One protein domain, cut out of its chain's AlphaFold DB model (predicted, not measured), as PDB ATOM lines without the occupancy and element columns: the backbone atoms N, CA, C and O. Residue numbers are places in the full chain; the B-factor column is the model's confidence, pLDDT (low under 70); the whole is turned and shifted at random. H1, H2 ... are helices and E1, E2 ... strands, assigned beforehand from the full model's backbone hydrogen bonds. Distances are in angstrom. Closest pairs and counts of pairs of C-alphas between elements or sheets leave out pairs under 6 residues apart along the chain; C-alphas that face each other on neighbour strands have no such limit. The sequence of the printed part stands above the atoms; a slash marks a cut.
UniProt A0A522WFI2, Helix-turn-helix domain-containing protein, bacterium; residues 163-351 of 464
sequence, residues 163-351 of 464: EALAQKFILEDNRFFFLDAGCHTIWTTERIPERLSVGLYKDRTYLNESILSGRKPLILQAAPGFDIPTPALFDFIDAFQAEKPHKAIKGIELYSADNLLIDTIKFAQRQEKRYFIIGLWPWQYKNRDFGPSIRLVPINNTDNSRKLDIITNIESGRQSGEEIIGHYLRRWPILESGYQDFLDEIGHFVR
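This is residues 163 to 351 of the 464 residues of the protein "Helix-turn-helix domain-containing protein" of bacterium (UniProt A0A522WFI2). Two twisted four-stranded sheets stand at opposite ends of a mixed helix-and-strand domain, with helices H1 and H2 between them, each on both sheets. H3 crosses the second sheet, E3 E6 E8 E7, while the longest helix, H4, only grazes that sheet and leads away from it. The printed part has 189 residues, with four named helices and eight named strands in the order E1 E2 H1 E3 H2 E4 E5 E6 E7 E8 H3 H4. The first sheet, E2 E1 E4 E5, is antiparallel and the second is mixed. The whole is compact, with a radius of gyration of the C-alphas of 15.9 A and spans of 48 by 41 by 29 A.

In the first sheet, E2 is residues 176 to 180, E1 is 166 to 171, E4 is 249 to 255, 17.2 A long, and E5 is 261 to 266. C-alpha 166 is at (-44.049, -82.878, -13.609). In the second, E3 is residues 218 to 220, E6 is 276 to 280, E8 is 306 to 312, also 17.2 A, and E7 is 295 to 300. H1 is residues 200 to 212, 15.8 A; H2 is 231 to 241, 15.5 A; H3 is 321 to 331, 15.8 A; H4 is 335 to 351, 24.8 A, ending at C-alpha 351 (-44.601, -92.462, 3.922).

H1 and H2 on one face of the first sheet make two layers, helices on one face of a sheet. H1 runs along E4 at a height over the sheet of 10.3 A, and H2 runs across the strands at 9.0 A. The closest C-alphas of E2 and H2 are those of Phe 177 and Ala 232, 5.4 A. N 168 and O 253 of E1 and E4 are 2.8 A apart, within hydrogen-bond range. Toward the second sheet, the closest C-alphas of H1 and E3 are those of Ser 210 and Leu 218, 5.3 A. E3 and E6 are parallel, with N 277 and O 218 at 2.8 A. H3 is on one face of this sheet, again two layers, running across the strands at a height of 8.0 A. The closest C-alphas of E7 and H3 are those of Val 297 and Gly 321, 5.8 A. Every O i to N i+4 pair is within hydrogen-bond range in H1, H2 and H3; in H4, 12 of 13 are.

The C-alphas farthest apart are those of Ala 268 and Asp 303, 49.8 A. The printed part has no cut. The long links are E2 to H1 and E6 to E7. The mean pLDDT of the printed part is 95.2; residues 350 to 351 are under 70.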
ATOM      1  N   GLU A 163     -48.675 -74.078 -10.396       96.31
ATOM      2  CA  GLU A 163     -47.391 -74.764 -10.329       96.31
ATOM      3  C   GLU A 163     -47.411 -76.041 -11.162       96.31
ATOM      4  O   GLU A 163     -48.376 -76.811 -11.141       96.31
ATOM      5  N   ALA A 164     -46.319 -76.264 -11.888       97.75
ATOM      6  CA  ALA A 164     -46.040 -77.531 -12.536       97.75
ATOM      7  C   ALA A 164     -45.321 -78.434 -11.528       97.75
ATOM      8  O   ALA A 164     -44.379 -78.008 -10.868       97.75
ATOM      9  N   LEU A 165     -45.771 -79.679 -11.400       97.44
ATOM     10  CA  LEU A 165     -45.101 -80.728 -10.636       97.44
ATOM     11  C   LEU A 165     -44.202 -81.576 -11.539       97.44
ATOM     12  O   LEU A 165     -43.085 -81.922 -11.158       97.44
ATOM     13  N   ALA A 166     -44.701 -81.926 -12.724       98.19
ATOM     14  CA  ALA A 166     -44.049 -82.878 -13.609       98.19
ATOM     15  C   ALA A 166     -44.047 -82.397 -15.061       98.19
ATOM     16  O   ALA A 166     -45.043 -81.865 -15.554       98.19
ATOM     17  N   GLN A 167     -42.948 -82.682 -15.751       98.44
ATOM     18  CA  GLN A 167     -42.782 -82.516 -17.188       98.44
ATOM     19  C   GLN A 167     -42.667 -83.910 -17.811       98.44
ATOM     20  O   GLN A 167     -41.697 -84.630 -17.569       98.44
ATOM     21  N   LYS A 168     -43.647 -84.329 -18.604       98.56
ATOM     22  CA  LYS A 168     -43.639 -85.634 -19.272       98.56
ATOM     23  C   LYS A 168     -43.162 -85.477 -20.706       98.56
ATOM     24  O   LYS A 168     -43.867 -84.915 -21.541       98.56
ATOM     25  N   PHE A 169     -41.986 -86.013 -20.995       98.44
ATOM     26  CA  PHE A 169     -41.401 -86.015 -22.328       98.44
ATOM     27  C   PHE A 169     -41.898 -87.237 -23.084       98.44
ATOM     28  O   PHE A 169     -41.649 -88.366 -22.669       98.44
ATOM     29  N   ILE A 170     -42.601 -87.011 -24.189       98.44
ATOM     30  CA  ILE A 170     -43.099 -88.062 -25.075       98.44
ATOM     31  C   ILE A 170     -42.146 -88.160 -26.257       98.44
ATOM     32  O   ILE A 170     -41.849 -87.151 -26.896       98.44
ATOM     33  N   LEU A 171     -41.684 -89.368 -26.558       98.06
ATOM     34  CA  LEU A 171     -40.789 -89.646 -27.677       98.06
ATOM     35  C   LEU A 171     -41.573 -90.105 -28.916       98.06
ATOM     36  O   LEU A 171     -42.746 -90.479 -28.826       98.06
ATOM     37  N   GLU A 172     -40.934 -90.089 -30.084       97.62
ATOM     38  CA  GLU A 172     -41.555 -90.526 -31.347       97.62
ATOM     39  C   GLU A 172     -41.988 -92.006 -31.342       97.62
ATOM     40  O   GLU A 172     -43.005 -92.360 -31.940       97.62
ATOM     41  N   ASP A 173     -41.292 -92.873 -30.602       97.56
ATOM     42  CA  ASP A 173     -41.687 -94.272 -30.367       97.56
ATOM     43  C   ASP A 173     -42.815 -94.438 -29.321       97.56
ATOM     44  O   ASP A 173     -43.177 -95.561 -28.962       97.56
ATOM     45  N   ASN A 174     -43.397 -93.326 -28.855       97.88
ATOM     46  CA  ASN A 174     -44.405 -93.215 -27.796       97.88
ATOM     47  C   ASN A 174     -43.954 -93.699 -26.409       97.88
ATOM     48  O   ASN A 174     -44.785 -93.797 -25.498       97.88
ATOM     49  N   ARG A 175     -42.659 -93.971 -26.201       98.12
ATOM     50  CA  ARG A 175     -42.119 -94.040 -24.840       98.12
ATOM     51  C   ARG A 175     -42.102 -92.654 -24.219       98.12
ATOM     52  O   ARG A 175     -42.224 -91.636 -24.900       98.12
ATOM     53  N   PHE A 176     -41.964 -92.627 -22.903       98.31
ATOM     54  CA  PHE A 176     -41.882 -91.387 -22.160       98.31
ATOM     55  C   PHE A 176     -41.003 -91.541 -20.928       98.31
ATOM     56  O   PHE A 176     -40.820 -92.636 -20.395       98.31
ATOM     57  N   PHE A 177     -40.529 -90.405 -20.447       98.44
ATOM     58  CA  PHE A 177     -39.982 -90.243 -19.111       98.44
ATOM     59  C   PHE A 177     -40.528 -88.945 -18.521       98.44
ATOM     60  O   PHE A 177     -41.071 -88.096 -19.232       98.44
ATOM     61  N   PHE A 178     -40.404 -88.804 -17.211       98.56
ATOM     62  CA  PHE A 178     -40.780 -87.590 -16.507       98.56
ATOM     63  C   PHE A 178     -39.532 -86.883 -15.985       98.56
ATOM     64  O   PHE A 178     -38.562 -87.540 -15.612       98.56
ATOM     65  N   LEU A 179     -39.579 -85.562 -15.910       98.38
ATOM     66  CA  LEU A 179     -38.737 -84.755 -15.032       98.38
ATOM     67  C   LEU A 179     -39.641 -84.134 -13.966       98.38
ATOM     68  O   LEU A 179     -40.802 -83.824 -14.253       98.38
ATOM     69  N   ASP A 180     -39.136 -83.945 -12.748       98.00
ATOM     70  CA  ASP A 180     -39.785 -82.994 -11.844       98.00
ATOM     71  C   ASP A 180     -39.552 -81.570 -12.354       98.00
ATOM     72  O   ASP A 180     -38.522 -81.280 -12.966       98.00
ATOM     73  N   ALA A 181     -40.511 -80.680 -12.114       97.19
ATOM     74  CA  ALA A 181     -40.453 -79.322 -12.642       97.19
ATOM     75  C   ALA A 181     -39.274 -78.507 -12.054       97.19
ATOM     76  O   ALA A 181     -38.721 -77.623 -12.708       97.19
ATOM     77  N   GLY A 182     -38.811 -78.858 -10.847       95.56
ATOM     78  CA  GLY A 182     -37.579 -78.330 -10.247       95.56
ATOM     79  C   GLY A 182     -36.277 -78.795 -10.916       95.56
ATOM     80  O   GLY A 182     -35.216 -78.218 -10.643       95.56
ATOM     81  N   CYS A 183     -36.358 -79.780 -11.817       96.50
ATOM     82  CA  CYS A 183     -35.238 -80.413 -12.505       96.50
ATOM     83  C   CYS A 183     -34.227 -81.058 -11.544       96.50
ATOM     84  O   CYS A 183     -33.020 -80.959 -11.745       96.50
ATOM     85  N   HIS A 184     -34.687 -81.731 -10.488       97.00
ATOM     86  CA  HIS A 184     -33.800 -82.479  -9.594       97.00
ATOM     87  C   HIS A 184     -33.379 -83.810 -10.231       97.00
ATOM     88  O   HIS A 184     -32.189 -84.123 -10.269       97.00
ATOM     89  N   THR A 185     -34.324 -84.585 -10.779       97.81
ATOM     90  CA  THR A 185     -34.023 -85.886 -11.394       97.81
ATOM     91  C   THR A 185     -35.006 -86.308 -12.497       97.81
ATOM     92  O   THR A 185     -35.953 -85.606 -12.850       97.81
ATOM     93  N   ILE A 186     -34.760 -87.499 -13.047       98.19
ATOM     94  CA  ILE A 186     -35.612 -88.191 -14.015       98.19
ATOM     95  C   ILE A 186     -36.486 -89.215 -13.286       98.19
ATOM     96  O   ILE A 186     -36.047 -89.924 -12.385       98.19
ATOM     97  N   TRP A 187     -37.728 -89.364 -13.723       97.50
ATOM     98  CA  TRP A 187     -38.713 -90.233 -13.101       97.50
ATOM     99  C   TRP A 187     -39.310 -91.195 -14.126       97.50
ATOM    100  O   TRP A 187     -39.582 -90.851 -15.275       97.50
ATOM    101  N   THR A 188     -39.546 -92.434 -13.695       95.56
ATOM    102  CA  THR A 188     -40.219 -93.463 -14.509       95.56
ATOM    103  C   THR A 188     -41.742 -93.402 -14.390       95.56
ATOM    104  O   THR A 188     -42.452 -94.054 -15.153       95.56
ATOM    105  N   THR A 189     -42.264 -92.652 -13.414       94.12
ATOM    106  CA  THR A 189     -43.697 -92.540 -13.118       94.12
ATOM    107  C   THR A 189     -44.035 -91.124 -12.663       94.12
ATOM    108  O   THR A 189     -43.167 -90.425 -12.153       94.12
ATOM    109  N   GLU A 190     -45.311 -90.754 -12.728       90.19
ATOM    110  CA  GLU A 190     -45.870 -89.486 -12.220       90.19
ATOM    111  C   GLU A 190     -45.856 -89.344 -10.678       90.19
ATOM    112  O   GLU A 190     -46.445 -88.423 -10.115       90.19
ATOM    113  N   ARG A 191     -45.227 -90.279  -9.953       92.12
ATOM    114  CA  ARG A 191     -45.145 -90.271  -8.485       92.12
ATOM    115  C   ARG A 191     -44.019 -89.363  -7.995       92.12
ATOM    116  O   ARG A 191     -43.060 -89.839  -7.394       92.12
ATOM    117  N   ILE A 192     -44.163 -88.077  -8.275       94.88
ATOM    118  CA  ILE A 192     -43.207 -87.030  -7.915       94.88
ATOM    119  C   ILE A 192     -43.689 -86.331  -6.626       94.88
ATOM    120  O   ILE A 192     -44.887 -86.045  -6.520       94.88
ATOM    121  N   PRO A 193     -42.811 -86.081  -5.634       93.44
ATOM    122  CA  PRO A 193     -43.153 -85.306  -4.441       93.44
ATOM    123  C   PRO A 193     -43.595 -83.880  -4.779       93.44
ATOM    124  O   PRO A 193     -42.915 -83.184  -5.526       93.44
ATOM    125  N   GLU A 194     -44.699 -83.417  -4.183       91.94
ATOM    126  CA  GLU A 194     -45.282 -82.092  -4.466       91.94
ATOM    127  C   GLU A 194     -44.312 -80.926  -4.210       91.94
ATOM    128  O   GLU A 194     -44.406 -79.898  -4.874       91.94
ATOM    129  N   ARG A 195     -43.341 -81.090  -3.302       91.38
ATOM    130  CA  ARG A 195     -42.302 -80.087  -3.003       91.38
ATOM    131  C   ARG A 195     -41.267 -79.907  -4.120       91.38
ATOM    132  O   ARG A 195     -40.513 -78.945  -4.093       91.38
ATOM    133  N   LEU A 196     -41.262 -80.780  -5.130       95.44
ATOM    134  CA  LEU A 196     -40.446 -80.608  -6.338       95.44
ATOM    135  C   LEU A 196     -41.176 -79.834  -7.449       95.44
ATOM    136  O   LEU A 196     -40.675 -79.736  -8.571       95.44
ATOM    137  N   SER A 197     -42.368 -79.305  -7.154       96.50
ATOM    138  CA  SER A 197     -43.067 -78.395  -8.058       96.50
ATOM    139  C   SER A 197     -42.366 -77.040  -8.164       96.50
ATOM    140  O   SER A 197     -41.573 -76.655  -7.309       96.50
ATOM    141  N   VAL A 198     -42.647 -76.301  -9.233       97.06
ATOM    142  CA  VAL A 198     -42.227 -74.904  -9.391       97.06
ATOM    143  C   VAL A 198     -43.335 -74.102 -10.068       97.06
ATOM    144  O   VAL A 198     -44.217 -74.668 -10.717       97.06
ATOM    145  N   GLY A 199     -43.288 -72.771  -9.954       96.75
ATOM    146  CA  GLY A 199     -44.211 -71.886 -10.672       96.75
ATOM    147  C   GLY A 199     -44.196 -72.167 -12.175       96.75
ATOM    148  O   GLY A 199     -43.126 -72.246 -12.782       96.75
ATOM    149  N   LEU A 200     -45.375 -72.292 -12.791       96.88
ATOM    150  CA  LEU A 200     -45.524 -72.644 -14.209       96.88
ATOM    151  C   LEU A 200     -44.780 -71.669 -15.133       96.88
ATOM    152  O   LEU A 200     -44.211 -72.072 -16.147       96.88
ATOM    153  N   TYR A 201     -44.765 -70.381 -14.781       95.31
ATOM    154  CA  TYR A 201     -44.017 -69.364 -15.520       95.31
ATOM    155  C   TYR A 201     -42.517 -69.686 -15.574       95.31
ATOM    156  O   TYR A 201     -41.895 -69.652 -16.640       95.31
ATOM    157  N   LYS A 202     -41.939 -70.025 -14.420       95.56
ATOM    158  CA  LYS A 202     -40.526 -70.373 -14.295       95.56
ATOM    159  C   LYS A 202     -40.206 -71.676 -15.021       95.56
ATOM    160  O   LYS A 202     -39.221 -71.717 -15.755       95.56
ATOM    161  N   ASP A 203     -41.060 -72.687 -14.877       97.19
ATOM    162  CA  ASP A 203     -40.944 -73.966 -15.585       97.19
ATOM    163  C   ASP A 203     -40.864 -73.769 -17.107       97.19
ATOM    164  O   ASP A 203     -39.906 -74.182 -17.763       97.19
ATOM    165  N   ARG A 204     -41.819 -73.015 -17.669       96.81
ATOM    166  CA  ARG A 204     -41.849 -72.677 -19.099       96.81
ATOM    167  C   ARG A 204     -40.632 -71.879 -19.541       96.81
ATOM    168  O   ARG A 204     -40.099 -72.138 -20.618       96.81
ATOM    169  N   THR A 205     -40.193 -70.916 -18.733       95.00
ATOM    170  CA  THR A 205     -38.993 -70.124 -19.032       95.00
ATOM    171  C   THR A 205     -37.777 -71.038 -19.142       95.00
ATOM    172  O   THR A 205     -37.043 -70.976 -20.129       95.00
ATOM    173  N   TYR A 206     -37.615 -71.954 -18.188       95.88
ATOM    174  CA  TYR A 206     -36.508 -72.899 -18.179       95.88
ATOM    175  C   TYR A 206     -36.563 -73.887 -19.353       95.88
ATOM    176  O   TYR A 206     -35.556 -74.083 -20.039       95.88
ATOM    177  N   LEU A 207     -37.738 -74.450 -19.661       97.00
ATOM    178  CA  LEU A 207     -37.948 -75.310 -20.834       97.00
ATOM    179  C   LEU A 207     -37.672 -74.575 -22.148       97.00
ATOM    180  O   LEU A 207     -37.079 -75.137 -23.069       97.00
ATOM    181  N   ASN A 208     -38.062 -73.306 -22.244       96.44
ATOM    182  CA  ASN A 208     -37.796 -72.499 -23.424       96.44
ATOM    183  C   ASN A 208     -36.291 -72.267 -23.628       96.44
ATOM    184  O   ASN A 208     -35.780 -72.423 -24.738       96.44
ATOM    185  N   GLU A 209     -35.556 -71.928 -22.572       95.19
ATOM    186  CA  GLU A 209     -34.109 -71.703 -22.653       95.19
ATOM    187  C   GLU A 209     -33.313 -72.985 -22.932       95.19
ATOM    188  O   GLU A 209     -32.365 -72.964 -23.722       95.19
ATOM    189  N   SER A 210     -33.694 -74.094 -22.295       95.62
ATOM    190  CA  SER A 210     -32.932 -75.346 -22.349       95.62
ATOM    191  C   SER A 210     -33.338 -76.269 -23.498       95.62
ATOM    192  O   SER A 210     -32.479 -76.842 -24.167       95.62
ATOM    193  N   ILE A 211     -34.639 -76.391 -23.770       95.75
ATOM    194  CA  ILE A 211     -35.172 -77.353 -24.741       95.75
ATOM    195  C   ILE A 211     -35.576 -76.672 -26.041       95.75
ATOM    196  O   ILE A 211     -35.147 -77.107 -27.106       95.75
ATOM    197  N   LEU A 212     -36.388 -75.613 -25.993       94.81
ATOM    198  CA  LEU A 212     -36.938 -75.031 -27.226       94.81
ATOM    199  C   LEU A 212     -35.879 -74.255 -28.009       94.81
ATOM    200  O   LEU A 212     -35.705 -74.467 -29.207       94.81
ATOM    201  N   SER A 213     -35.149 -73.378 -27.323       94.69
ATOM    202  CA  SER A 213     -34.107 -72.546 -27.932       94.69
ATOM    203  C   SER A 213     -32.722 -73.193 -27.922       94.69
ATOM    204  O   SER A 213     -31.849 -72.740 -28.657       94.69
ATOM    205  N   GLY A 214     -32.501 -74.216 -27.083       92.94
ATOM    206  CA  GLY A 214     -31.207 -74.895 -26.945       92.94
ATOM    207  C   GLY A 214     -30.055 -73.977 -26.510       92.94
ATOM    208  O   GLY A 214     -28.892 -74.300 -26.747       92.94
ATOM    209  N   ARG A 215     -30.361 -72.815 -25.912       93.19
ATOM    210  CA  ARG A 215     -29.366 -71.801 -25.519       93.19
ATOM    211  C   ARG A 215     -28.579 -72.206 -24.281       93.19
ATOM    212  O   ARG A 215     -27.440 -71.774 -24.118       93.19
ATOM    213  N   LYS A 216     -29.188 -73.000 -23.400       95.81
ATOM    214  CA  LYS A 216     -28.581 -73.480 -22.153       95.81
ATOM    215  C   LYS A 216     -28.688 -75.003 -22.065       95.81
ATOM    216  O   LYS A 216     -29.642 -75.567 -22.597       95.81
ATOM    217  N   PRO A 217     -27.744 -75.689 -21.404       97.81
ATOM    218  CA  PRO A 217     -27.936 -77.095 -21.086       97.81
ATOM    219  C   PRO A 217     -29.046 -77.264 -20.041       97.81
ATOM    220  O   PRO A 217     -29.221 -76.414 -19.165       97.81
ATOM    221  N   LEU A 218     -29.763 -78.383 -20.107       98.06
ATOM    222  CA  LEU A 218     -30.629 -78.834 -19.022       98.06
ATOM    223  C   LEU A 218     -29.756 -79.364 -17.874       98.06
ATOM    224  O   LEU A 218     -28.915 -80.233 -18.093       98.06
ATOM    225  N   ILE A 219     -29.935 -78.854 -16.660       98.19
ATOM    226  CA  ILE A 219     -29.089 -79.181 -15.508       98.19
ATOM    227  C   ILE A 219     -29.930 -79.918 -14.473       98.19
ATOM    228  O   ILE A 219     -30.798 -79.307 -13.854       98.19
ATOM    229  N   LEU A 220     -29.652 -81.208 -14.266       98.25
ATOM    230  CA  LEU A 220     -30.319 -82.017 -13.245       98.25
ATOM    231  C   LEU A 220     -29.419 -82.239 -12.039       98.25
ATOM    232  O   LEU A 220     -28.225 -82.485 -12.201       98.25
ATOM    233  N   GLN A 221     -29.990 -82.202 -10.838       97.44
ATOM    234  CA  GLN A 221     -29.233 -82.427  -9.607       97.44
ATOM    235  C   GLN A 221     -28.619 -83.829  -9.571       97.44
ATOM    236  O   GLN A 221     -27.423 -83.956  -9.313       97.44
ATOM    237  N   ALA A 222     -29.405 -84.869  -9.862       96.88
ATOM    238  CA  ALA A 222     -28.962 -86.251  -9.729       96.88
ATOM    239  C   ALA A 222     -29.528 -87.181 -10.811       96.88
ATOM    240  O   ALA A 222     -30.672 -87.042 -11.253       96.88
ATOM    241  N   ALA A 223     -28.749 -88.195 -11.184       95.38
ATOM    242  CA  ALA A 223     -29.224 -89.303 -12.007       95.38
ATOM    243  C   ALA A 223     -30.202 -90.212 -11.222       95.38
ATOM    244  O   ALA A 223     -30.063 -90.356 -10.003       95.38
ATOM    245  N   PRO A 224     -31.188 -90.848 -11.885       94.25
ATOM    246  CA  PRO A 224     -32.228 -91.618 -11.208       94.25
ATOM    247  C   PRO A 224     -31.781 -93.017 -10.776       94.25
ATOM    248  O   PRO A 224     -31.162 -93.763 -11.534       94.25
ATOM    249  N   GLY A 225     -32.219 -93.452  -9.599       90.69
ATOM    250  CA  GLY A 225     -31.853 -94.762  -9.061       90.69
ATOM    251  C   GLY A 225     -30.447 -94.792  -8.458       90.69
ATOM    252  O   GLY A 225     -29.719 -93.801  -8.455       90.69
ATOM    253  N   PHE A 226     -30.090 -95.946  -7.896       89.94
ATOM    254  CA  PHE A 226     -28.904 -96.093  -7.053       89.94
ATOM    255  C   PHE A 226     -27.887 -97.061  -7.672       89.94
ATOM    256  O   PHE A 226     -26.821 -96.639  -8.109       89.94
ATOM    257  N   ASP A 227     -28.236 -98.342  -7.802       91.50
ATOM    258  CA  ASP A 227     -27.280 -99.364  -8.258       91.50
ATOM    259  C   ASP A 227     -27.200 -99.521  -9.777       91.50
ATOM    260  O   ASP A 227     -26.138 -99.830 -10.318       91.50
ATOM    261  N   ILE A 228     -28.332 -99.353 -10.468       93.81
ATOM    262  CA  ILE A 228     -28.461 -99.607 -11.905       93.81
ATOM    263  C   ILE A 228     -29.169 -98.413 -12.555       93.81
ATOM    264  O   ILE A 228     -30.235 -98.015 -12.067       93.81
ATOM    265  N   PRO A 229     -28.627 -97.870 -13.660       95.88
ATOM    266  CA  PRO A 229     -29.310 -96.875 -14.474       95.88
ATOM    267  C   PRO A 229     -30.718 -97.326 -14.870       95.88
ATOM    268  O   PRO A 229     -30.927 -98.447 -15.339       95.88
ATOM    269  N   THR A 230     -31.707 -96.453 -14.690       96.25
ATOM    270  CA  THR A 230     -33.085 -96.776 -15.085       96.25
ATOM    271  C   THR A 230     -33.254 -96.697 -16.609       96.25
ATOM    272  O   THR A 230     -32.571 -95.903 -17.257       96.25
ATOM    273  N   PRO A 231     -34.208 -97.436 -17.212       96.94
ATOM    274  CA  PRO A 231     -34.533 -97.275 -18.632       96.94
ATOM    275  C   PRO A 231     -34.892 -95.832 -19.017       96.94
ATOM    276  O   PRO A 231     -34.525 -95.385 -20.097       96.94
ATOM    277  N   ALA A 232     -35.534 -95.086 -18.109       97.75
ATOM    278  CA  ALA A 232     -35.873 -93.681 -18.320       97.75
ATOM    279  C   ALA A 232     -34.634 -92.782 -18.459       97.75
ATOM    280  O   ALA A 232     -34.678 -91.835 -19.235       97.75
ATOM    281  N   LEU A 233     -33.519 -93.087 -17.774       97.94
ATOM    282  CA  LEU A 233     -32.260 -92.360 -17.977       97.94
ATOM    283  C   LEU A 233     -31.724 -92.561 -19.399       97.94
ATOM    284  O   LEU A 233     -31.260 -91.610 -20.015       97.94
ATOM    285  N   PHE A 234     -31.808 -93.775 -19.941       97.69
ATOM    286  CA  PHE A 234     -31.359 -94.036 -21.310       97.69
ATOM    287  C   PHE A 234     -32.287 -93.421 -22.357       97.69
ATOM    288  O   PHE A 234     -31.796 -92.839 -23.318       97.69
ATOM    289  N   ASP A 235     -33.609 -93.492 -22.156       98.19
ATOM    290  CA  ASP A 235     -34.571 -92.800 -23.022       98.19
ATOM    291  C   ASP A 235     -34.341 -91.271 -22.982       98.19
ATOM    292  O   ASP A 235     -34.393 -90.621 -24.025       98.19
ATOM    293  N   PHE A 236     -33.998 -90.705 -21.816       98.38
ATOM    294  CA  PHE A 236     -33.568 -89.309 -21.674       98.38
ATOM    295  C   PHE A 236     -32.286 -89.010 -22.468       98.38
ATOM    296  O   PHE A 236     -32.264 -88.073 -23.265       98.38
ATOM    297  N   ILE A 237     -31.227 -89.811 -22.295       98.12
ATOM    298  CA  ILE A 237     -29.948 -89.609 -22.994       98.12
ATOM    299  C   ILE A 237     -30.153 -89.666 -24.512       98.12
ATOM    300  O   ILE A 237     -29.721 -88.760 -25.226       98.12
ATOM    301  N   ASP A 238     -30.847 -90.696 -25.001       97.62
ATOM    302  CA  ASP A 238     -31.129 -90.879 -26.426       97.62
ATOM    303  C   ASP A 238     -31.914 -89.689 -27.007       97.62
ATOM    304  O   ASP A 238     -31.612 -89.225 -28.112       97.62
ATOM    305  N   ALA A 239     -32.890 -89.167 -26.255       97.50
ATOM    306  CA  ALA A 239     -33.701 -88.029 -26.673       97.50
ATOM    307  C   ALA A 239     -32.885 -86.738 -26.830       97.50
ATOM    308  O   ALA A 239     -33.135 -85.964 -27.754       97.50
ATOM    309  N   PHE A 240     -31.882 -86.519 -25.974       97.56
ATOM    310  CA  PHE A 240     -31.030 -85.326 -26.020       97.56
ATOM    311  C   PHE A 240     -29.898 -85.431 -27.047       97.56
ATOM    312  O   PHE A 240     -29.482 -84.416 -27.606       97.56
ATOM    313  N   GLN A 241     -29.418 -86.642 -27.347       96.06
ATOM    314  CA  GLN A 241     -28.420 -86.849 -28.402       96.06
ATOM    315  C   GLN A 241     -28.990 -86.626 -29.808       96.06
ATOM    316  O   GLN A 241     -28.251 -86.250 -30.714       96.06
ATOM    317  N   ALA A 242     -30.295 -86.855 -30.002       93.19
ATOM    318  CA  ALA A 242     -30.998 -86.746 -31.288       93.19
ATOM    319  C   ALA A 242     -30.448 -87.644 -32.428       93.19
ATOM    320  O   ALA A 242     -30.906 -87.548 -33.572       93.19
ATOM    321  N   GLU A 243     -29.533 -88.571 -32.118       94.75
ATOM    322  CA  GLU A 243     -28.928 -89.528 -33.057       94.75
ATOM    323  C   GLU A 243     -29.953 -90.552 -33.578       94.75
ATOM    324  O   GLU A 243     -29.924 -90.944 -34.745       94.75
ATOM    325  N   LYS A 244     -30.909 -90.959 -32.730       95.56
ATOM    326  CA  LYS A 244     -31.956 -91.939 -33.056       95.56
ATOM    327  C   LYS A 244     -33.278 -91.223 -33.369       95.56
ATOM    328  O   LYS A 244     -33.910 -90.711 -32.448       95.56
ATOM    329  N   PRO A 245     -33.771 -91.227 -34.626       95.25
ATOM    330  CA  PRO A 245     -34.994 -90.502 -34.997       95.25
ATOM    331  C   PRO A 245     -36.231 -90.886 -34.178       95.25
ATOM    332  O   PRO A 245     -36.990 -90.017 -33.773       95.25
ATOM    333  N   HIS A 246     -36.401 -92.174 -33.877       96.81
ATOM    334  CA  HIS A 246     -37.529 -92.689 -33.094       96.81
ATOM    335  C   HIS A 246     -37.448 -92.347 -31.594       96.81
ATOM    336  O   HIS A 246     -38.403 -92.583 -30.862       96.81
ATOM    337  N   LYS A 247     -36.316 -91.804 -31.131       97.31
ATOM    338  CA  LYS A 247     -36.125 -91.308 -29.762       97.31
ATOM    339  C   LYS A 247     -36.213 -89.791 -29.663       97.31
ATOM    340  O   LYS A 247     -36.065 -89.264 -28.570       97.31
ATOM    341  N   ALA A 248     -36.445 -89.085 -30.770       96.50
ATOM    342  CA  ALA A 248     -36.627 -87.642 -30.727       96.50
ATOM    343  C   ALA A 248     -37.835 -87.271 -29.850       96.50
ATOM    344  O   ALA A 248     -38.806 -88.025 -29.754       96.50
ATOM    345  N   ILE A 249     -37.766 -86.100 -29.216       97.38
ATOM    346  CA  ILE A 249     -38.859 -85.574 -28.398       97.38
ATOM    347  C   ILE A 249     -39.994 -85.134 -29.331       97.38
ATOM    348  O   ILE A 249     -39.835 -84.207 -30.123       97.38
ATOM    349  N   LYS A 250     -41.145 -85.791 -29.199       96.88
ATOM    350  CA  LYS A 250     -42.389 -85.509 -29.924       96.88
ATOM    351  C   LYS A 250     -43.195 -84.388 -29.267       96.88
ATOM    352  O   LYS A 250     -43.815 -83.569 -29.946       96.88
ATOM    353  N   GLY A 251     -43.191 -84.334 -27.937       97.69
ATOM    354  CA  GLY A 251     -43.879 -83.298 -27.170       97.69
ATOM    355  C   GLY A 251     -43.577 -83.368 -25.678       97.69
ATOM    356  O   GLY A 251     -43.009 -84.351 -25.199       97.69
ATOM    357  N   ILE A 252     -43.962 -82.318 -24.957       98.44
ATOM    358  CA  ILE A 252     -43.846 -82.225 -23.499       98.44
ATOM    359  C   ILE A 252     -45.222 -81.891 -22.929       98.44
ATOM    360  O   ILE A 252     -45.843 -80.914 -23.340       98.44
ATOM    361  N   GLU A 253     -45.698 -82.695 -21.988       98.62
ATOM    362  CA  GLU A 253     -46.928 -82.444 -21.232       98.62
ATOM    363  C   GLU A 253     -46.568 -81.939 -19.829       98.62
ATOM    364  O   GLU A 253     -45.727 -82.538 -19.156       98.62
ATOM    365  N   LEU A 254     -47.192 -80.847 -19.384       98.44
ATOM    366  CA  LEU A 254     -46.978 -80.272 -18.051       98.44
ATOM    367  C   LEU A 254     -48.135 -80.659 -17.134       98.44
ATOM    368  O   LEU A 254     -49.294 -80.459 -17.497       98.44
ATOM    369  N   TYR A 255     -47.835 -81.181 -15.947       98.06
ATOM    370  CA  TYR A 255     -48.839 -81.652 -14.990       98.06
ATOM    371  C   TYR A 255     -48.765 -80.902 -13.664       98.06
ATOM    372  O   TYR A 255     -47.675 -80.612 -13.174       98.06
ATOM    373  N   SER A 256     -49.922 -80.639 -13.056       95.88
ATOM    374  CA  SER A 256     -50.033 -80.066 -11.710       95.88
ATOM    375  C   SER A 256     -49.802 -81.110 -10.611       95.88
ATOM    376  O   SER A 256     -49.743 -82.315 -10.872       95.88
ATOM    377  N   ALA A 257     -49.744 -80.660  -9.353       90.94
ATOM    378  CA  ALA A 257     -49.684 -81.541  -8.182       90.94
ATOM    379  C   ALA A 257     -50.874 -82.523  -8.087       90.94
ATOM    380  O   ALA A 257     -50.722 -83.670  -7.662       90.94
ATOM    381  N   ASP A 258     -52.047 -82.113  -8.579       89.81
ATOM    382  CA  ASP A 258     -53.248 -82.950  -8.671       89.81
ATOM    383  C   ASP A 258     -53.233 -83.921  -9.869       89.81
ATOM    384  O   ASP A 258     -54.229 -84.602 -10.123       89.81
ATOM    385  N   ASN A 259     -52.113 -84.011 -10.594       93.00
ATOM    386  CA  ASN A 259     -51.960 -84.772 -11.834       93.00
ATOM    387  C   ASN A 259     -52.924 -84.326 -12.950       93.00
ATOM    388  O   ASN A 259     -53.369 -85.128 -13.772       93.00
ATOM    389  N   LEU A 260     -53.273 -83.038 -12.969       95.25
ATOM    390  CA  LEU A 260     -54.054 -82.447 -14.051       95.25
ATOM    391  C   LEU A 260     -53.101 -81.945 -15.131       95.25
ATOM    392  O   LEU A 260     -52.122 -81.271 -14.817       95.25
ATOM    393  N   LEU A 261     -53.398 -82.257 -16.392       97.56
ATOM    394  CA  LEU A 261     -52.676 -81.701 -17.534       97.56
ATOM    395  C   LEU A 261     -52.917 -80.186 -17.584       97.56
ATOM    396  O   LEU A 261     -54.049 -79.747 -17.777       97.56
ATOM    397  N   ILE A 262     -51.854 -79.409 -17.400       97.25
ATOM    398  CA  ILE A 262     -51.861 -77.945 -17.457       97.25
ATOM    399  C   ILE A 262     -51.685 -77.480 -18.902       97.25
ATOM    400  O   ILE A 262     -52.398 -76.591 -19.361       97.25
ATOM    401  N   ASP A 263     -50.709 -78.057 -19.608       97.62
ATOM    402  CA  ASP A 263     -50.294 -77.598 -20.933       97.62
ATOM    403  C   ASP A 263     -49.629 -78.714 -21.752       97.62
ATOM    404  O   ASP A 263     -49.188 -79.734 -21.216       97.62
ATOM    405  N   THR A 264     -49.541 -78.520 -23.067       98.12
ATOM    406  CA  THR A 264     -48.835 -79.411 -23.990       98.12
ATOM    407  C   THR A 264     -48.010 -78.611 -24.990       98.12
ATOM    408  O   THR A 264     -48.542 -77.905 -25.847       98.12
ATOM    409  N   ILE A 265     -46.699 -78.808 -24.947       97.62
ATOM    410  CA  ILE A 265     -45.740 -78.225 -25.876       97.62
ATOM    411  C   ILE A 265     -45.495 -79.230 -27.003       97.62
ATOM    412  O   ILE A 265     -45.002 -80.335 -26.773       97.62
ATOM    413  N   LYS A 266     -45.846 -78.851 -28.232       96.12
ATOM    414  CA  LYS A 266     -45.626 -79.666 -29.435       96.12
ATOM    415  C   LYS A 266     -44.484 -79.100 -30.261       96.12
ATOM    416  O   LYS A 266     -44.370 -77.886 -30.421       96.12
ATOM    417  N   PHE A 267     -43.689 -79.986 -30.844       94.00
ATOM    418  CA  PHE A 267     -42.601 -79.601 -31.730       94.00
ATOM    419  C   PHE A 267     -43.054 -79.697 -33.186       94.00
ATOM    420  O   PHE A 267     -43.447 -80.761 -33.655       94.00
ATOM    421  N   ALA A 268     -43.015 -78.573 -33.905       89.81
ATOM    422  CA  ALA A 268     -43.362 -78.535 -35.328       89.81
ATOM    423  C   ALA A 268     -42.285 -79.186 -36.212       89.81
ATOM    424  O   ALA A 268     -42.566 -79.631 -37.321       89.81
ATOM    425  N   GLN A 269     -41.045 -79.214 -35.724       90.94
ATOM    426  CA  GLN A 269     -39.889 -79.758 -36.418       90.94
ATOM    427  C   GLN A 269     -39.141 -80.713 -35.499       90.94
ATOM    428  O   GLN A 269     -39.139 -80.549 -34.271       90.94
ATOM    429  N   ARG A 270     -38.472 -81.691 -36.116       86.69
ATOM    430  CA  ARG A 270     -37.593 -82.612 -35.403       86.69
ATOM    431  C   ARG A 270     -36.552 -81.806 -34.632       86.69
ATOM    432  O   ARG A 270     -35.873 -80.959 -35.204       86.69
ATOM    433  N   GLN A 271     -36.453 -82.076 -33.337       88.50
ATOM    434  CA  GLN A 271     -35.496 -81.395 -32.478       88.50
ATOM    435  C   GLN A 271     -34.063 -81.781 -32.849       88.50
ATOM    436  O   GLN A 271     -33.767 -82.947 -33.120       88.50
ATOM    437  N   GLU A 272     -33.184 -80.782 -32.863       93.69
ATOM    438  CA  GLU A 272     -31.742 -80.993 -32.960       93.69
ATOM    439  C   GLU A 272     -31.189 -81.477 -31.611       93.69
ATOM    440  O   GLU A 272     -31.896 -81.493 -30.600       93.69
ATOM    441  N   LYS A 273     -29.898 -81.827 -31.584       95.94
ATOM    442  CA  LYS A 273     -29.178 -82.185 -30.357       95.94
ATOM    443  C   LYS A 273     -29.388 -81.111 -29.279       95.94
ATOM    444  O   LYS A 273     -29.321 -79.907 -29.547       95.94
ATOM    445  N   ARG A 274     -29.656 -81.552 -28.050       96.69
ATOM    446  CA  ARG A 274     -29.796 -80.710 -26.854       96.69
ATOM    447  C   ARG A 274     -28.762 -81.127 -25.831       96.69
ATOM    448  O   ARG A 274     -28.360 -82.285 -25.793       96.69
ATOM    449  N   TYR A 275     -28.325 -80.187 -25.006       98.12
ATOM    450  CA  TYR A 275     -27.270 -80.447 -24.036       98.12
ATOM    451  C   TYR A 275     -27.838 -80.675 -22.645       98.12
ATOM    452  O   TYR A 275     -28.803 -80.019 -22.257       98.12
ATOM    453  N   PHE A 276     -27.217 -81.572 -21.887       98.50
ATOM    454  CA  PHE A 276     -27.543 -81.776 -20.481       98.50
ATOM    455  C   PHE A 276     -26.297 -81.879 -19.604       98.50
ATOM    456  O   PHE A 276     -25.203 -82.186 -20.080       98.50
ATOM    457  N   ILE A 277     -26.488 -81.648 -18.309       98.69
ATOM    458  CA  ILE A 277     -25.504 -81.781 -17.235       98.69
ATOM    459  C   ILE A 277     -26.234 -82.444 -16.062       98.69
ATOM    460  O   ILE A 277     -27.235 -81.910 -15.597       98.69
ATOM    461  N   ILE A 278     -25.775 -83.602 -15.589       98.56
ATOM    462  CA  ILE A 278     -26.415 -84.314 -14.471       98.56
ATOM    463  C   ILE A 278     -25.355 -84.730 -13.456       98.56
ATOM    464  O   ILE A 278     -24.315 -85.262 -13.842       98.56
ATOM    465  N   GLY A 279     -25.631 -84.523 -12.169       98.19
ATOM    466  CA  GLY A 279     -24.785 -85.023 -11.086       98.19
ATOM    467  C   GLY A 279     -24.913 -86.535 -10.887       98.19
ATOM    468  O   GLY A 279     -25.998 -87.112 -10.982       98.19
ATOM    469  N   LEU A 280     -23.795 -87.187 -10.594       97.56
ATOM    470  CA  LEU A 280     -23.692 -88.618 -10.355       97.56
ATOM    471  C   LEU A 280     -22.769 -88.876  -9.159       97.56
ATOM    472  O   LEU A 280     -21.559 -88.661  -9.218       97.56
ATOM    473  N   TRP A 281     -23.339 -89.359  -8.059       96.31
ATOM    474  CA  TRP A 281     -22.600 -89.614  -6.824       96.31
ATOM    475  C   TRP A 281     -21.633 -90.792  -6.954       96.31
ATOM    476  O   TRP A 281     -21.938 -91.737  -7.677       96.31
ATOM    477  N   PRO A 282     -20.486 -90.815  -6.244       94.81
ATOM    478  CA  PRO A 282     -19.485 -91.888  -6.336       94.81
ATOM    479  C   PRO A 282     -20.018 -93.303  -6.061       94.81
ATOM    480  O   PRO A 282     -19.499 -94.281  -6.587       94.81
ATOM    481  N   TRP A 283     -21.078 -93.417  -5.266       94.06
ATOM    482  CA  TRP A 283     -21.727 -94.688  -4.954       94.06
ATOM    483  C   TRP A 283     -22.827 -95.073  -5.964       94.06
ATOM    484  O   TRP A 283     -23.272 -96.219  -5.958       94.06
ATOM    485  N   GLN A 284     -23.259 -94.157  -6.846       93.88
ATOM    486  CA  GLN A 284     -24.241 -94.455  -7.892       93.88
ATOM    487  C   GLN A 284     -23.594 -95.224  -9.043       93.88
ATOM    488  O   GLN A 284     -22.583 -94.793  -9.598       93.88
ATOM    489  N   TYR A 285     -24.234 -96.330  -9.416       95.44
ATOM    490  CA  TYR A 285     -23.889 -97.241 -10.506       95.44
ATOM    491  C   TYR A 285     -22.460 -97.795 -10.480       95.44
ATOM    492  O   TYR A 285     -21.464 -97.087 -10.617       95.44
ATOM    493  N   LYS A 286     -22.354 -99.126 -10.437       92.62
ATOM    494  CA  LYS A 286     -21.051 -99.799 -10.563       92.62
ATOM    495  C   LYS A 286     -20.464 -99.674 -11.968       92.62
ATOM    496  O   LYS A 286     -19.253 -99.568 -12.115       92.62
ATOM    497  N   ASN A 287     -21.320 -99.707 -12.991       93.06
ATOM    498  CA  ASN A 287     -20.929 -99.490 -14.378       93.06
ATOM    499  C   ASN A 287     -21.375 -98.090 -14.813       93.06
ATOM    500  O   ASN A 287     -22.568 -97.791 -14.780       93.06
ATOM    501  N   ARG A 288     -20.408 -97.260 -15.209       93.88
ATOM    502  CA  ARG A 288     -20.612 -95.871 -15.651       93.88
ATOM    503  C   ARG A 288     -20.389 -95.691 -17.152       93.88
ATOM    504  O   ARG A 288     -20.156 -94.576 -17.608       93.88
ATOM    505  N   ASP A 289     -20.442 -96.779 -17.916       94.75
ATOM    506  CA  ASP A 289     -20.451 -96.715 -19.371       94.75
ATOM    507  C   ASP A 289     -21.848 -96.314 -19.872       94.75
ATOM    508  O   ASP A 289     -22.776 -97.123 -19.926       94.75
ATOM    509  N   PHE A 290     -21.993 -95.033 -20.208       95.12
ATOM    510  CA  PHE A 290     -23.197 -94.465 -20.816       95.12
ATOM    511  C   PHE A 290     -23.085 -94.348 -22.345       95.12
ATOM    512  O   PHE A 290     -23.949 -93.740 -22.980       95.12
ATOM    513  N   GLY A 291     -22.036 -94.923 -22.941       94.62
ATOM    514  CA  GLY A 291     -21.734 -94.835 -24.364       94.62
ATOM    515  C   GLY A 291     -20.721 -93.737 -24.728       94.62
ATOM    516  O   GLY A 291     -20.425 -92.844 -23.931       94.62
ATOM    517  N   PRO A 292     -20.192 -93.778 -25.965       92.56
ATOM    518  CA  PRO A 292     -19.027 -92.990 -26.383       92.56
ATOM    519  C   PRO A 292     -19.291 -91.482 -26.501       92.56
ATOM    520  O   PRO A 292     -18.359 -90.687 -26.404       92.56
ATOM    521  N   SER A 293     -20.549 -91.077 -26.694       95.00
ATOM    522  CA  SER A 293     -20.952 -89.667 -26.816       95.00
ATOM    523  C   SER A 293     -21.197 -88.987 -25.458       95.00
ATOM    524  O   SER A 293     -21.635 -87.832 -25.429       95.00
ATOM    525  N   ILE A 294     -20.969 -89.691 -24.339       97.88
ATOM    526  CA  ILE A 294     -21.175 -89.190 -22.975       97.88
ATOM    527  C   ILE A 294     -19.835 -89.000 -22.275       97.88
ATOM    528  O   ILE A 294     -18.999 -89.899 -22.221       97.88
ATOM    529  N   ARG A 295     -19.646 -87.815 -21.699       97.69
ATOM    530  CA  ARG A 295     -18.471 -87.464 -20.904       97.69
ATOM    531  C   ARG A 295     -18.782 -87.578 -19.420       97.69
ATOM    532  O   ARG A 295     -19.872 -87.220 -18.980       97.69
ATOM    533  N   LEU A 296     -17.767 -87.998 -18.670       97.81
ATOM    534  CA  LEU A 296     -17.710 -87.924 -17.216       97.81
ATOM    535  C   LEU A 296     -16.726 -86.823 -16.818       97.81
ATOM    536  O   LEU A 296     -15.545 -86.903 -17.156       97.81
ATOM    537  N   VAL A 297     -17.203 -85.807 -16.106       98.31
ATOM    538  CA  VAL A 297     -16.374 -84.697 -15.616       98.31
ATOM    539  C   VAL A 297     -16.252 -84.791 -14.087       98.31
ATOM    540  O   VAL A 297     -17.278 -84.774 -13.407       98.31
ATOM    541  N   PRO A 298     -15.036 -84.921 -13.526       97.81
ATOM    542  CA  PRO A 298     -14.823 -84.958 -12.080       97.81
ATOM    543  C   PRO A 298     -15.136 -83.657 -11.365       97.81
ATOM    544  O   PRO A 298     -14.649 -82.612 -11.771       97.81
ATOM    545  N   ILE A 299     -15.797 -83.753 -10.215       97.31
ATOM    546  CA  ILE A 299     -15.660 -82.780  -9.134       97.31
ATOM    547  C   ILE A 299     -14.927 -83.486  -7.997       97.31
ATOM    548  O   ILE A 299     -15.404 -84.490  -7.460       97.31
ATOM    549  N   ASN A 300     -13.758 -82.963  -7.642       96.62
ATOM    550  CA  ASN A 300     -12.933 -83.486  -6.562       96.62
ATOM    551  C   ASN A 300     -12.992 -82.553  -5.345       96.62
ATOM    552  O   ASN A 300     -13.225 -81.352  -5.477       96.62
ATOM    553  N   ASN A 301     -12.777 -83.120  -4.165       93.75
ATOM    554  CA  ASN A 301     -12.509 -82.388  -2.934       93.75
ATOM    555  C   ASN A 301     -11.105 -81.758  -2.969       93.75
ATOM    556  O   ASN A 301     -10.296 -82.041  -3.855       93.75
ATOM    557  N   THR A 302     -10.794 -80.928  -1.972       93.00
ATOM    558  CA  THR A 302      -9.466 -80.307  -1.802       93.00
ATOM    559  C   THR A 302      -8.345 -81.330  -1.600       93.00
ATOM    560  O   THR A 302      -7.203 -81.067  -1.965       93.00
ATOM    561  N   ASP A 303      -8.666 -82.513  -1.076       94.19
ATOM    562  CA  ASP A 303      -7.757 -83.657  -0.928       94.19
ATOM    563  C   ASP A 303      -7.672 -84.537  -2.196       94.19
ATOM    564  O   ASP A 303      -7.134 -85.643  -2.155       94.19
ATOM    565  N   ASN A 304      -8.211 -84.060  -3.325       93.00
ATOM    566  CA  ASN A 304      -8.369 -84.777  -4.595       93.00
ATOM    567  C   ASN A 304      -9.254 -86.034  -4.540       93.00
ATOM    568  O   ASN A 304      -9.359 -86.744  -5.545       93.00
ATOM    569  N   SER A 305      -9.928 -86.318  -3.421       94.25
ATOM    570  CA  SER A 305     -10.909 -87.402  -3.375       94.25
ATOM    571  C   SER A 305     -12.123 -87.062  -4.239       94.25
ATOM    572  O   SER A 305     -12.509 -85.901  -4.401       94.25
ATOM    573  N   ARG A 306     -12.727 -88.084  -4.849       94.19
ATOM    574  CA  ARG A 306     -13.846 -87.878  -5.766       94.19
ATOM    575  C   ARG A 306     -15.104 -87.508  -4.986       94.19
ATOM    576  O   ARG A 306     -15.612 -88.328  -4.225       94.19
ATOM    577  N   LYS A 307     -15.627 -86.304  -5.222       96.25
ATOM    578  CA  LYS A 307     -16.845 -85.802  -4.579       96.25
ATOM    579  C   LYS A 307     -18.094 -86.161  -5.380       96.25
ATOM    580  O   LYS A 307     -19.043 -86.720  -4.842       96.25
ATOM    581  N   LEU A 308     -18.073 -85.854  -6.675       97.19
ATOM    582  CA  LEU A 308     -19.187 -86.047  -7.601       97.19
ATOM    583  C   LEU A 308     -18.647 -86.247  -9.023       97.19
ATOM    584  O   LEU A 308     -17.576 -85.754  -9.371       97.19
ATOM    585  N   ASP A 309     -19.397 -86.946  -9.862       97.81
ATOM    586  CA  ASP A 309     -19.196 -86.970 -11.308       97.81
ATOM    587  C   ASP A 309     -20.300 -86.156 -11.968       97.81
ATOM    588  O   ASP A 309     -21.449 -86.210 -11.548       97.81
ATOM    589  N   ILE A 310     -19.988 -85.460 -13.048       98.38
ATOM    590  CA  ILE A 310     -20.998 -84.914 -13.946       98.38
ATOM    591  C   ILE A 310     -21.060 -85.796 -15.189       98.38
ATOM    592  O   ILE A 310     -20.039 -85.988 -15.849       98.38
ATOM    593  N   ILE A 311     -22.252 -86.282 -15.538       98.25
ATOM    594  CA  ILE A 311     -22.531 -86.857 -16.860       98.25
ATOM    595  C   ILE A 311     -23.074 -85.767 -17.789       98.25
ATOM    596  O   ILE A 311     -23.945 -84.978 -17.416       98.25
ATOM    597  N   THR A 312     -22.559 -85.714 -19.015       98.69
ATOM    598  CA  THR A 312     -22.959 -84.706 -20.006       98.69
ATOM    599  C   THR A 312     -22.698 -85.181 -21.433       98.69
ATOM    600  O   THR A 312     -21.767 -85.945 -21.679       98.69
ATOM    601  N   ASN A 313     -23.493 -84.702 -22.389       98.38
ATOM    602  CA  ASN A 313     -23.259 -84.885 -23.824       98.38
ATOM    603  C   ASN A 313     -22.616 -83.664 -24.514       98.38
ATOM    604  O   ASN A 313     -22.595 -83.587 -25.747       98.38
ATOM    605  N   ILE A 314     -22.120 -82.690 -23.743       98.25
ATOM    606  CA  ILE A 314     -21.408 -81.517 -24.266       98.25
ATOM    607  C   ILE A 314     -19.994 -81.930 -24.676       98.25
ATOM    608  O   ILE A 314     -19.203 -82.358 -23.844       98.25
ATOM    609  N   GLU A 315     -19.647 -81.778 -25.948       97.31
ATOM    610  CA  GLU A 315     -18.343 -82.178 -26.494       97.31
ATOM    611  C   GLU A 315     -17.165 -81.414 -25.862       97.31
ATOM    612  O   GLU A 315     -17.288 -80.243 -25.500       97.31
ATOM    613  N   SER A 316     -15.997 -82.061 -25.759       96.50
ATOM    614  CA  SER A 316     -14.779 -81.465 -25.177       96.50
ATOM    615  C   SER A 316     -14.265 -80.249 -25.935       96.50
ATOM    616  O   SER A 316     -13.717 -79.348 -25.313       96.50
ATOM    617  N   GLY A 317     -14.486 -80.195 -27.249       96.88
ATOM    618  CA  GLY A 317     -14.167 -79.017 -28.056       96.88
ATOM    619  C   GLY A 317     -15.149 -77.854 -27.885       96.88
ATOM    620  O   GLY A 317     -14.839 -76.750 -28.316       96.88
ATOM    621  N   ARG A 318     -16.328 -78.081 -27.278       97.12
ATOM    622  CA  ARG A 318     -17.366 -77.052 -27.097       97.12
ATOM    623  C   ARG A 318     -17.279 -76.365 -25.739       97.12
ATOM    624  O   ARG A 318     -17.431 -75.150 -25.690       97.12
ATOM    625  N   GLN A 319     -17.098 -77.132 -24.663       97.75
ATOM    626  CA  GLN A 319     -16.884 -76.606 -23.311       97.75
ATOM    627  C   GLN A 319     -15.880 -77.465 -22.536       97.75
ATOM    628  O   GLN A 319     -15.898 -78.709 -22.591       97.75
ATOM    629  N   SER A 320     -15.033 -76.770 -21.782       98.00
ATOM    630  CA  SER A 320     -14.087 -77.342 -20.823       98.00
ATOM    631  C   SER A 320     -14.810 -78.051 -19.671       98.00
ATOM    632  O   SER A 320     -16.014 -77.876 -19.458       98.00
ATOM    633  N   GLY A 321     -14.088 -78.896 -18.929       97.88
ATOM    634  CA  GLY A 321     -14.664 -79.551 -17.750       97.88
ATOM    635  C   GLY A 321     -15.042 -78.528 -16.677       97.88
ATOM    636  O   GLY A 321     -16.104 -78.620 -16.070       97.88
ATOM    637  N   GLU A 322     -14.211 -77.507 -16.524       97.75
ATOM    638  CA  GLU A 322     -14.342 -76.413 -15.576       97.75
ATOM    639  C   GLU A 322     -15.603 -75.575 -15.828       97.75
ATOM    640  O   GLU A 322     -16.360 -75.293 -14.898       97.75
ATOM    641  N   GLU A 323     -15.892 -75.232 -17.087       97.69
ATOM    642  CA  GLU A 323     -17.124 -74.521 -17.454       97.69
ATOM    643  C   GLU A 323     -18.375 -75.354 -17.150       97.69
ATOM    644  O   GLU A 323     -19.368 -74.827 -16.641       97.69
ATOM    645  N   ILE A 324     -18.326 -76.662 -17.424       98.44
ATOM    646  CA  ILE A 324     -19.426 -77.599 -17.160       98.44
ATOM    647  C   ILE A 324     -19.683 -77.714 -15.651       98.44
ATOM    648  O   ILE A 324     -20.833 -77.622 -15.214       98.44
ATOM    649  N   ILE A 325     -18.621 -77.839 -14.849       98.19
ATOM    650  CA  ILE A 325     -18.698 -77.801 -13.383       98.19
ATOM    651  C   ILE A 325     -19.287 -76.466 -12.922       98.19
ATOM    652  O   ILE A 325     -20.205 -76.450 -12.105       98.19
ATOM    653  N   GLY A 326     -18.832 -75.346 -13.487       97.06
ATOM    654  CA  GLY A 326     -19.352 -74.017 -13.173       97.06
ATOM    655  C   GLY A 326     -20.838 -73.849 -13.515       97.06
ATOM    656  O   GLY A 326     -21.574 -73.191 -12.782       97.06
ATOM    657  N   HIS A 327     -21.329 -74.450 -14.602       96.56
ATOM    658  CA  HIS A 327     -22.765 -74.506 -14.892       96.56
ATOM    659  C   HIS A 327     -23.528 -75.299 -13.827       96.56
ATOM    660  O   HIS A 327     -24.542 -74.812 -13.323       96.56
ATOM    661  N   TYR A 328     -23.025 -76.478 -13.462       97.88
ATOM    662  CA  TYR A 328     -23.650 -77.335 -12.459       97.88
ATOM    663  C   TYR A 328     -23.707 -76.663 -11.079       97.88
ATOM    664  O   TYR A 328     -24.788 -76.532 -10.511       97.88
ATOM    665  N   LEU A 329     -22.579 -76.147 -10.581       95.94
ATOM    666  CA  LEU A 329     -22.476 -75.515  -9.261       95.94
ATOM    667  C   LEU A 329     -23.216 -74.177  -9.168       95.94
ATOM    668  O   LEU A 329     -23.694 -73.811  -8.100       95.94
ATOM    669  N   ARG A 330     -23.385 -73.449 -10.281       93.50
ATOM    670  CA  ARG A 330     -24.252 -72.258 -10.289       93.50
ATOM    671  C   ARG A 330     -25.713 -72.600 -10.012       93.50
ATOM    672  O   ARG A 330     -26.426 -71.744  -9.489       93.50
ATOM    673  N   ARG A 331     -26.156 -73.803 -10.386       94.25
ATOM    674  CA  ARG A 331     -27.510 -74.302 -10.122       94.25
ATOM    675  C   ARG A 331     -27.596 -75.005  -8.767       94.25
ATOM    676  O   ARG A 331     -28.545 -74.756  -8.036       94.25
ATOM    677  N   TRP A 332     -26.602 -75.826  -8.435       95.88
ATOM    678  CA  TRP A 332     -26.532 -76.641  -7.220       95.88
ATOM    679  C   TRP A 332     -25.266 -76.292  -6.422       95.88
ATOM    680  O   TRP A 332     -24.284 -77.033  -6.470       95.88
ATOM    681  N   PRO A 333     -25.236 -75.139  -5.729       93.81
ATOM    682  CA  PRO A 333     -24.030 -74.663  -5.054       93.81
ATOM    683  C   PRO A 333     -23.638 -75.510  -3.839       93.81
ATOM    684  O   PRO A 333     -22.455 -75.574  -3.511       93.81
ATOM    685  N   ILE A 334     -24.602 -76.167  -3.184       94.31
ATOM    686  CA  ILE A 334     -24.365 -76.970  -1.980       94.31
ATOM    687  C   ILE A 334     -24.780 -78.417  -2.254       94.31
ATOM    688  O   ILE A 334     -25.943 -78.794  -2.138       94.31
ATOM    689  N   LEU A 335     -23.804 -79.221  -2.681       94.75
ATOM    690  CA  LEU A 335     -24.034 -80.554  -3.244       94.75
ATOM    691  C   LEU A 335     -24.650 -81.532  -2.243       94.75
ATOM    692  O   LEU A 335     -25.661 -82.161  -2.542       94.75
ATOM    693  N   GLU A 336     -24.039 -81.674  -1.068       94.69
ATOM    694  CA  GLU A 336     -24.440 -82.670  -0.077       94.69
ATOM    695  C   GLU A 336     -25.780 -82.345   0.568       94.69
ATOM    696  O   GLU A 336     -26.658 -83.204   0.573       94.69
ATOM    697  N   SER A 337     -25.956 -81.126   1.093       93.12
ATOM    698  CA  SER A 337     -27.216 -80.755   1.748       93.12
ATOM    699  C   SER A 337     -28.358 -80.718   0.743       93.12
ATOM    700  O   SER A 337     -29.385 -81.333   0.993       93.12
ATOM    701  N   GLY A 338     -28.158 -80.114  -0.435       93.56
ATOM    702  CA  GLY A 338     -29.197 -80.061  -1.459       93.56
ATOM    703  C   GLY A 338     -29.623 -81.454  -1.929       93.56
ATOM    704  O   GLY A 338     -30.799 -81.677  -2.218       93.56
ATOM    705  N   TYR A 339     -28.694 -82.413  -2.018       95.19
ATOM    706  CA  TYR A 339     -29.042 -83.788  -2.382       95.19
ATOM    707  C   TYR A 339     -29.690 -84.559  -1.230       95.19
ATOM    708  O   TYR A 339     -30.610 -85.340  -1.469       95.19
ATOM    709  N   GLN A 340     -29.242 -84.342   0.008       94.12
ATOM    710  CA  GLN A 340     -29.879 -84.931   1.182       94.12
ATOM    711  C   GLN A 340     -31.325 -84.445   1.317       94.12
ATOM    712  O   GLN A 340     -32.210 -85.274   1.502       94.12
ATOM    713  N   ASP A 341     -31.577 -83.151   1.108       92.06
ATOM    714  CA  ASP A 341     -32.927 -82.588   1.068       92.06
ATOM    715  C   ASP A 341     -33.778 -83.301   0.017       92.06
ATOM    716  O   ASP A 341     -34.868 -83.784   0.306       92.06
ATOM    717  N   PHE A 342     -33.250 -83.457  -1.200       93.94
ATOM    718  CA  PHE A 342     -33.926 -84.206  -2.254       93.94
ATOM    719  C   PHE A 342     -34.239 -85.659  -1.845       93.94
ATOM    720  O   PHE A 342     -35.335 -86.156  -2.119       93.94
ATOM    721  N   LEU A 343     -33.318 -86.354  -1.169       92.50
ATOM    722  CA  LEU A 343     -33.573 -87.701  -0.652       92.50
ATOM    723  C   LEU A 343     -34.654 -87.716   0.431       92.50
ATOM    724  O   LEU A 343     -35.489 -88.625   0.438       92.50
ATOM    725  N   ASP A 344     -34.650 -86.727   1.321       90.69
ATOM    726  CA  ASP A 344     -35.631 -86.595   2.393       90.69
ATOM    727  C   ASP A 344     -37.027 -86.359   1.805       90.69
ATOM    728  O   ASP A 344     -37.973 -87.054   2.182       90.69
ATOM    729  N   GLU A 345     -37.152 -85.503   0.787       90.19
ATOM    730  CA  GLU A 345     -38.403 -85.271   0.052       90.19
ATOM    731  C   GLU A 345     -38.983 -86.564  -0.541       90.19
ATOM    732  O   GLU A 345     -40.174 -86.872  -0.403       90.19
ATOM    733  N   ILE A 346     -38.127 -87.385  -1.158       89.75
ATOM    734  CA  ILE A 346     -38.527 -88.694  -1.689       89.75
ATOM    735  C   ILE A 346     -38.899 -89.656  -0.557       89.75
ATOM    736  O   ILE A 346     -39.892 -90.386  -0.655       89.75
ATOM    737  N   GLY A 347     -38.117 -89.673   0.522       85.81
ATOM    738  CA  GLY A 347     -38.336 -90.526   1.686       85.81
ATOM    739  C   GLY A 347     -39.664 -90.239   2.389       85.81
ATOM    740  O   GLY A 347     -40.397 -91.175   2.731       85.81
ATOM    741  N   HIS A 348     -40.005 -88.959   2.552       75.62
ATOM    742  CA  HIS A 348     -41.269 -88.496   3.121       75.62
ATOM    743  C   HIS A 348     -42.456 -88.818   2.212       75.62
ATOM    744  O   HIS A 348     -43.477 -89.317   2.696       75.62
ATOM    745  N   PHE A 349     -42.313 -88.641   0.895       70.56
ATOM    746  CA  PHE A 349     -43.369 -88.954  -0.070       70.56
ATOM    747  C   PHE A 349     -43.811 -90.425  -0.031       70.56
ATOM    748  O   PHE A 349     -44.995 -90.732  -0.166       70.56
ATOM    749  N   VAL A 350     -42.886 -91.360   0.204       65.75
ATOM    750  CA  VAL A 350     -43.227 -92.791   0.322       65.75
ATOM    751  C   VAL A 350     -44.073 -93.082   1.573       65.75
ATOM    752  O   VAL A 350     -44.788 -94.087   1.610       65.75
ATOM    753  N   ARG A 351     -44.004 -92.223   2.598       58.81
ATOM    754  CA  ARG A 351     -44.601 -92.462   3.922       58.81
ATOM    755  C   ARG A 351     -45.888 -91.678   4.168       58.81
ATOM    756  O   ARG A 351     -46.750 -92.184   4.887       58.81
TER     757      ARG A 351